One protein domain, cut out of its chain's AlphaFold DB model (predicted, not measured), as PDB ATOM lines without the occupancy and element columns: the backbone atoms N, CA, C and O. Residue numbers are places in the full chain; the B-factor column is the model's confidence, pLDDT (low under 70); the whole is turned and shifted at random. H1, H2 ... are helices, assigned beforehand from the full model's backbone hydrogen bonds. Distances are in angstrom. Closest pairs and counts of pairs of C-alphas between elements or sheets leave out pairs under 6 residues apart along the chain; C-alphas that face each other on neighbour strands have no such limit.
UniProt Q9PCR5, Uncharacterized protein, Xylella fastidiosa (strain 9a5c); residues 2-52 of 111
ATOM      1  N   GLN A   2     -97.626 167.368 -20.251       89.56
ATOM      2  CA  GLN A   2     -98.201 167.081 -21.578       89.56
ATOM      3  C   GLN A   2     -99.705 167.406 -21.588       89.56
ATOM      4  O   GLN A   2    -100.424 166.934 -20.711       89.56
ATOM      5  N   LYS A   3    -100.182 168.168 -22.585       90.25
ATOM      6  CA  LYS A   3    -101.617 168.375 -22.853       90.25
ATOM      7  C   LYS A   3    -102.120 167.254 -23.757       90.25
ATOM      8  O   LYS A   3    -101.596 167.078 -24.856       90.25
ATOM      9  N   LEU A   4    -103.121 166.502 -23.310       89.94
ATOM     10  CA  LEU A   4    -103.824 165.547 -24.168       89.94
ATOM     11  C   LEU A   4    -104.926 166.269 -24.964       89.94
ATOM     12  O   LEU A   4    -105.453 167.275 -24.478       89.94
ATOM     13  N   PRO A   5    -105.287 165.795 -26.174       89.12
ATOM     14  CA  PRO A   5    -106.447 166.308 -26.893       89.12
ATOM     15  C   PRO A   5    -107.689 166.218 -26.007       89.12
ATOM     16  O   PRO A   5    -107.959 165.175 -25.416       89.12
ATOM     17  N   SER A   6    -108.426 167.317 -25.901       80.38
ATOM     18  CA  SER A   6    -109.615 167.408 -25.064       80.38
ATOM     19  C   SER A   6    -110.610 168.376 -25.690       80.38
ATOM     20  O   SER A   6    -110.205 169.369 -26.295       80.38
ATOM     21  N   HIS A   7    -111.900 168.096 -25.528       73.44
ATOM     22  CA  HIS A   7    -113.004 168.969 -25.937       73.44
ATOM     23  C   HIS A   7    -113.467 169.855 -24.767       73.44
ATOM     24  O   HIS A   7    -114.660 170.028 -24.550       73.44
ATOM     25  N   THR A   8    -112.527 170.345 -23.957       74.06
ATOM     26  CA  THR A   8    -112.821 171.248 -22.837       74.06
ATOM     27  C   THR A   8    -112.871 172.691 -23.321       74.06
ATOM     28  O   THR A   8    -111.932 173.133 -23.981       74.06
ATOM     29  N   ASP A   9    -113.880 173.443 -22.884       78.50
ATOM     30  CA  ASP A   9    -113.992 174.892 -23.122       78.50
ATOM     31  C   ASP A   9    -113.041 175.735 -22.239       78.50
ATOM     32  O   ASP A   9    -113.061 176.963 -22.281       78.50
ATOM     33  N   ASP A  10    -112.177 175.081 -21.451       87.94
ATOM     34  CA  ASP A  10    -111.136 175.719 -20.642       87.94
ATOM     35  C   ASP A  10    -109.918 176.100 -21.510       87.94
ATOM     36  O   ASP A  10    -109.005 175.303 -21.769       87.94
ATOM     37  N   VAL A  11    -109.940 177.335 -22.014       88.62
ATOM     38  CA  VAL A  11    -108.899 177.887 -22.890       88.62
ATOM     39  C   VAL A  11    -107.614 178.203 -22.113       88.62
ATOM     40  O   VAL A  11    -106.520 178.057 -22.670       88.62
ATOM     41  N   ASP A  12    -107.714 178.602 -20.838       92.12
ATOM     42  CA  ASP A  12    -106.580 179.043 -20.017       92.12
ATOM     43  C   ASP A  12    -105.993 177.951 -19.113       92.12
ATOM     44  O   ASP A  12    -104.867 178.106 -18.637       92.12
ATOM     45  N   GLY A  13    -106.667 176.812 -18.949       91.50
ATOM     46  CA  GLY A  13    -106.215 175.724 -18.080       91.50
ATOM     47  C   GLY A  13    -104.814 175.208 -18.409       91.50
ATOM     48  O   GLY A  13    -104.018 174.935 -17.514       91.50
ATOM     49  N   TRP A  14    -104.442 175.142 -19.693       92.62
ATOM     50  CA  TRP A  14    -103.078 174.746 -20.065       92.62
ATOM     51  C   TRP A  14    -102.022 175.811 -19.719       92.62
ATOM     52  O   TRP A  14    -101.064 175.468 -19.023       92.62
ATOM     53  N   PRO A  15    -102.166 177.084 -20.145       94.88
ATOM     54  CA  PRO A  15    -101.311 178.168 -19.666       94.88
ATOM     55  C   PRO A  15    -101.175 178.230 -18.137       94.88
ATOM     56  O   PRO A  15    -100.062 178.382 -17.642       94.88
ATOM     57  N   ARG A  16    -102.277 178.059 -17.396       95.25
ATOM     58  CA  ARG A  16    -102.301 178.099 -15.927       95.25
ATOM     59  C   ARG A  16    -101.486 176.965 -15.308       95.25
ATOM     60  O   ARG A  16    -100.598 177.226 -14.500       95.25
ATOM     61  N   VAL A  17    -101.705 175.723 -15.743       94.88
ATOM     62  CA  VAL A  17    -100.930 174.555 -15.283       94.88
ATOM     63  C   VAL A  17     -99.437 174.708 -15.587       94.88
ATOM     64  O   VAL A  17     -98.607 174.344 -14.752       94.88
ATOM     65  N   CYS A  18     -99.076 175.264 -16.748       95.94
ATOM     66  CA  CYS A  18     -97.680 175.569 -17.071       95.94
ATOM     67  C   CYS A  18     -97.098 176.629 -16.129       95.94
ATOM     68  O   CYS A  18     -96.048 176.388 -15.545       95.94
ATOM     69  N   ALA A  19     -97.800 177.746 -15.913       96.81
ATOM     70  CA  ALA A  19     -97.342 178.811 -15.022       96.81
ATOM     71  C   ALA A  19     -97.130 178.319 -13.580       96.81
ATOM     72  O   ALA A  19     -96.143 178.683 -12.946       96.81
ATOM     73  N   LEU A  20     -98.015 177.450 -13.075       96.81
ATOM     74  CA  LEU A  20     -97.847 176.791 -11.776       96.81
ATOM     75  C   LEU A  20     -96.596 175.903 -11.766       96.81
ATOM     76  O   LEU A  20     -95.776 176.010 -10.853       96.81
ATOM     77  N   PHE A  21     -96.421 175.064 -12.790       96.00
ATOM     78  CA  PHE A  21     -95.260 174.179 -12.919       96.00
ATOM     79  C   PHE A  21     -93.935 174.952 -13.002       96.00
ATOM     80  O   PHE A  21     -92.953 174.520 -12.408       96.00
ATOM     81  N   ASP A  22     -93.912 176.115 -13.654       96.88
ATOM     82  CA  ASP A  22     -92.722 176.967 -13.782       96.88
ATOM     83  C   ASP A  22     -92.249 177.556 -12.435       96.88
ATOM     84  O   ASP A  22     -91.115 178.019 -12.322       96.88
ATOM     85  N   THR A  23     -93.071 177.495 -11.378       97.12
ATOM     86  CA  THR A  23     -92.662 177.877 -10.009       97.12
ATOM     87  C   THR A  23     -91.851 176.799  -9.280       97.12
ATOM     88  O   THR A  23     -91.317 177.062  -8.195       97.12
ATOM     89  N   LEU A  24     -91.782 175.584  -9.834       97.00
ATOM     90  CA  LEU A  24     -91.136 174.429  -9.218       97.00
ATOM     91  C   LEU A  24     -89.617 174.602  -9.143       97.00
ATOM     92  O   LEU A  24     -88.948 174.811 -10.154       97.00
ATOM     93  N   GLN A  25     -89.062 174.437  -7.946       97.31
ATOM     94  CA  GLN A  25     -87.620 174.504  -7.721       97.31
ATOM     95  C   GLN A  25     -86.970 173.114  -7.720       97.31
ATOM     96  O   GLN A  25     -87.579 172.105  -7.360       97.31
ATOM     97  N   ALA A  26     -85.684 173.057  -8.077       97.31
ATOM     98  CA  ALA A  26     -84.920 171.808  -8.097       97.31
ATOM     99  C   ALA A  26     -84.793 171.158  -6.706       97.31
ATOM    100  O   ALA A  26     -84.838 169.935  -6.602       97.31
ATOM    101  N   SER A  27     -84.672 171.955  -5.638       97.50
ATOM    102  CA  SER A  27     -84.648 171.450  -4.258       97.50
ATOM    103  C   SER A  27     -85.957 170.758  -3.888       97.50
ATOM    104  O   SER A  27     -85.948 169.668  -3.329       97.50
ATOM    105  N   GLU A  28     -87.091 171.328  -4.290       97.31
ATOM    106  CA  GLU A  28     -88.415 170.771  -4.011       97.31
ATOM    107  C   GLU A  28     -88.606 169.407  -4.682       97.31
ATOM    108  O   GLU A  28     -89.159 168.499  -4.067       97.31
ATOM    109  N   LEU A  29     -88.089 169.227  -5.903       95.25
ATOM    110  CA  LEU A  29     -88.083 167.934  -6.599       95.25
ATOM    111  C   LEU A  29     -87.270 166.850  -5.880       95.25
ATOM    112  O   LEU A  29     -87.597 165.669  -5.998       95.25
ATOM    113  N   LEU A  30     -86.196 167.236  -5.188       96.50
ATOM    114  CA  LEU A  30     -85.293 166.308  -4.504       96.50
ATOM    115  C   LEU A  30     -85.742 166.004  -3.070       96.50
ATOM    116  O   LEU A  30     -85.516 164.897  -2.582       96.50
ATOM    117  N   GLU A  31     -86.360 166.974  -2.400       97.12
ATOM    118  CA  GLU A  31     -86.654 166.915  -0.966       97.12
ATOM    119  C   GLU A  31     -88.110 166.548  -0.664       97.12
ATOM    120  O   GLU A  31     -88.392 165.927   0.364       97.12
ATOM    121  N   LEU A  32     -89.054 166.909  -1.538       96.75
ATOM    122  CA  LEU A  32     -90.475 166.692  -1.295       96.75
ATOM    123  C   LEU A  32     -90.977 165.417  -1.968       96.75
ATOM    124  O   LEU A  32     -90.589 165.042  -3.073       96.75
ATOM    125  N   SER A  33     -91.924 164.749  -1.306       93.31
ATOM    126  CA  SER A  33     -92.630 163.633  -1.932       93.31
ATOM    127  C   SER A  33     -93.516 164.121  -3.083       93.31
ATOM    128  O   SER A  33     -94.074 165.219  -3.034       93.31
ATOM    129  N   GLY A  34     -93.738 163.262  -4.084       92.00
ATOM    130  CA  GLY A  34     -94.605 163.592  -5.220       92.00
ATOM    131  C   GLY A  34     -96.020 164.033  -4.818       92.00
ATOM    132  O   GLY A  34     -96.574 164.921  -5.450       92.00
ATOM    133  N   GLN A  35     -96.589 163.487  -3.737       92.00
ATOM    134  CA  GLN A  35     -97.910 163.904  -3.244       92.00
ATOM    135  C   GLN A  35     -97.902 165.336  -2.696       92.00
ATOM    136  O   GLN A  35     -98.812 166.109  -2.979       92.00
ATOM    137  N   VAL A  36     -96.852 165.701  -1.953       95.06
ATOM    138  CA  VAL A  36     -96.688 167.062  -1.425       95.06
ATOM    139  C   VAL A  36     -96.490 168.057  -2.568       95.06
ATOM    140  O   VAL A  36     -97.106 169.117  -2.557       95.06
ATOM    141  N   LEU A  37     -95.702 167.696  -3.585       95.56
ATOM    142  CA  LEU A  37     -95.506 168.525  -4.777       95.56
ATOM    143  C   LEU A  37     -96.802 168.746  -5.559       95.56
ATOM    144  O   LEU A  37     -97.097 169.880  -5.926       95.56
ATOM    145  N   LEU A  38     -97.587 167.687  -5.783       94.50
ATOM    146  CA  LEU A  38     -98.869 167.786  -6.484       94.50
ATOM    147  C   LEU A  38     -99.839 168.713  -5.752       94.50
ATOM    148  O   LEU A  38    -100.446 169.567  -6.387       94.50
ATOM    149  N   HIS A  39     -99.948 168.595  -4.427       94.56
ATOM    150  CA  HIS A  39    -100.785 169.502  -3.643       94.56
ATOM    151  C   HIS A  39    -100.245 170.941  -3.683       94.56
ATOM    152  O   HIS A  39    -100.989 171.876  -3.964       94.56
ATOM    153  N   ARG A  40     -98.942 171.146  -3.452       95.81
ATOM    154  CA  ARG A  40     -98.313 172.479  -3.489       95.81
ATOM    155  C   ARG A  40     -98.581 173.196  -4.814       95.81
ATOM    156  O   ARG A  40     -98.929 174.370  -4.793       95.81
ATOM    157  N   LEU A  41     -98.404 172.503  -5.938       96.44
ATOM    158  CA  LEU A  41     -98.515 173.094  -7.272       96.44
ATOM    159  C   LEU A  41     -99.954 173.179  -7.788       96.44
ATOM    160  O   LEU A  41    -100.267 174.120  -8.500       96.44
ATOM    161  N   PHE A  42    -100.810 172.205  -7.467       96.12
ATOM    162  CA  PHE A  42    -102.066 171.979  -8.192       96.12
ATOM    163  C   PHE A  42    -103.279 171.735  -7.279       96.12
ATOM    164  O   PHE A  42    -104.250 171.127  -7.719       96.12
ATOM    165  N   HIS A  43    -103.263 172.169  -6.014       94.25
ATOM    166  CA  HIS A  43    -104.392 171.958  -5.089       94.25
ATOM    167  C   HIS A  43    -105.729 172.534  -5.593       94.25
ATOM    168  O   HIS A  43    -106.773 171.973  -5.269       94.25
ATOM    169  N   GLU A  44    -105.711 173.592  -6.410       94.75
ATOM    170  CA  GLU A  44    -106.914 174.167  -7.037       94.75
ATOM    171  C   GLU A  44    -107.345 173.439  -8.328       94.75
ATOM    172  O   GLU A  44    -108.488 173.570  -8.753       94.75
ATOM    173  N   GLU A  45    -106.476 172.612  -8.922       91.56
ATOM    174  CA  GLU A  45    -106.731 171.911 -10.197       91.56
ATOM    175  C   GLU A  45    -107.255 170.471 -10.010       91.56
ATOM    176  O   GLU A  45    -107.440 169.740 -10.982       91.56
ATOM    177  N   ASN A  46    -107.475 170.031  -8.764       89.19
ATOM    178  CA  ASN A  46    -108.001 168.706  -8.395       89.19
ATOM    179  C   ASN A  46    -107.333 167.507  -9.132       89.19
ATOM    180  O   ASN A  46    -108.011 166.738  -9.824       89.19
ATOM    181  N   PRO A  47    -106.002 167.318  -9.014       91.12
ATOM    182  CA  PRO A  47    -105.277 166.291  -9.754       91.12
ATOM    183  C   PRO A  47    -105.659 164.872  -9.314       91.12
ATOM    184  O   PRO A  47    -105.629 164.533  -8.130       91.12
ATOM    185  N   GLN A  48    -105.917 163.994 -10.284       90.94
ATOM    186  CA  GLN A  48    -106.154 162.574 -10.028       90.94
ATOM    187  C   GLN A  48    -104.843 161.776 -10.073       90.94
ATOM    188  O   GLN A  48    -104.192 161.671 -11.114       90.94
ATOM    189  N   GLN A  49    -104.473 161.145  -8.956       89.00
ATOM    190  CA  GLN A  49    -103.358 160.198  -8.930       89.00
ATOM    191  C   GLN A  49    -103.800 158.852  -9.529       89.00
ATOM    192  O   GLN A  49    -104.647 158.170  -8.958       89.00
ATOM    193  N   LEU A  50    -103.207 158.458 -10.661       91.38
ATOM    194  CA  LEU A  50    -103.552 157.205 -11.344       91.38
ATOM    195  C   LEU A  50    -102.886 155.984 -10.698       91.38
ATOM    196  O   LEU A  50    -103.554 155.043 -10.283       91.38
ATOM    197  N   GLU A  51    -101.558 155.990 -10.601       91.62
ATOM    198  CA  GLU A  51    -100.794 154.883 -10.028       91.62
ATOM    199  C   GLU A  51     -99.480 155.375  -9.415       91.62
ATOM    200  O   GLU A  51     -98.966 156.443  -9.755       91.62
ATOM    201  N   LYS A  52     -98.911 154.577  -8.507       90.75
ATOM    202  CA  LYS A  52     -97.557 154.776  -7.987       90.75
ATOM    203  C   LYS A  52     -96.707 153.579  -8.381       90.75
ATOM    204  O   LYS A  52     -97.019 152.451  -8.017       90.75
TER     205      LYS A  52
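What this domain is: This is residues 2 to 52 of the 111 residues of an uncharacterized protein of Xylella fastidiosa (strain 9a5c) (UniProt Q9PCR5). What shape do these atoms make? Three short helices follow one turning path: H1 runs along one side, H2 sits at the turn, and H3 folds back to touch H1 at a steep tilt. Residues 4 to 12, before H1, stick out from this body. What is it built of? The printed part has 51 residues, with three named helices in the order H1, H2, H3 and no named strand; its class is all helix, though under half of the residues, 24, are in named elements. How compact is it? It is only just loose, close to compact, with a radius of gyration of the C-alphas of 12.3 A, and only just elongated, spanning 36 by 24 by 18 A.

Where its parts are: Where is H1? H1 is residues 13 to 21, 12.2 A from first to last C-alpha, and C-alpha 13 is at (-106.215, 175.724, -18.080). Where are the others? H2 is residues 26 to 31. H3 is residues 34 to 42, 11.6 A long from first to last C-alpha, with C-alpha 42 at (-102.066, 171.979, -8.192).

How they stand to each other: What does H1 touch? H1 touches H3, the closest C-alphas being those of Leu 20 and Leu 41, 5.9 A apart. Their lines stand at a steep tilt of 56 degrees, opposite ways. Where does H2 stand? H2 is close to H3 but not clearly touching: their closest C-alphas, of Glu 28 and Leu 37, are 7.5 A apart. H2 and H3 run opposite ways at a steep tilt of 43 degrees, while H1 and H2 are apart. Are the helix backbones well formed? In H1, H2 and H3 every O i to N i+4 pair is within hydrogen-bond range.

The domain as a whole: How far does it reach? The two C-alphas farthest apart, those of His 7 and Glu 31, are 36.4 A apart. Are there cuts or long links? The printed part has no cut, and the links H1 to H2 and H2 to H3 are tight. Is confidence low anywhere? No printed residue is under 70, and the mean pLDDT of the printed part is 92.4.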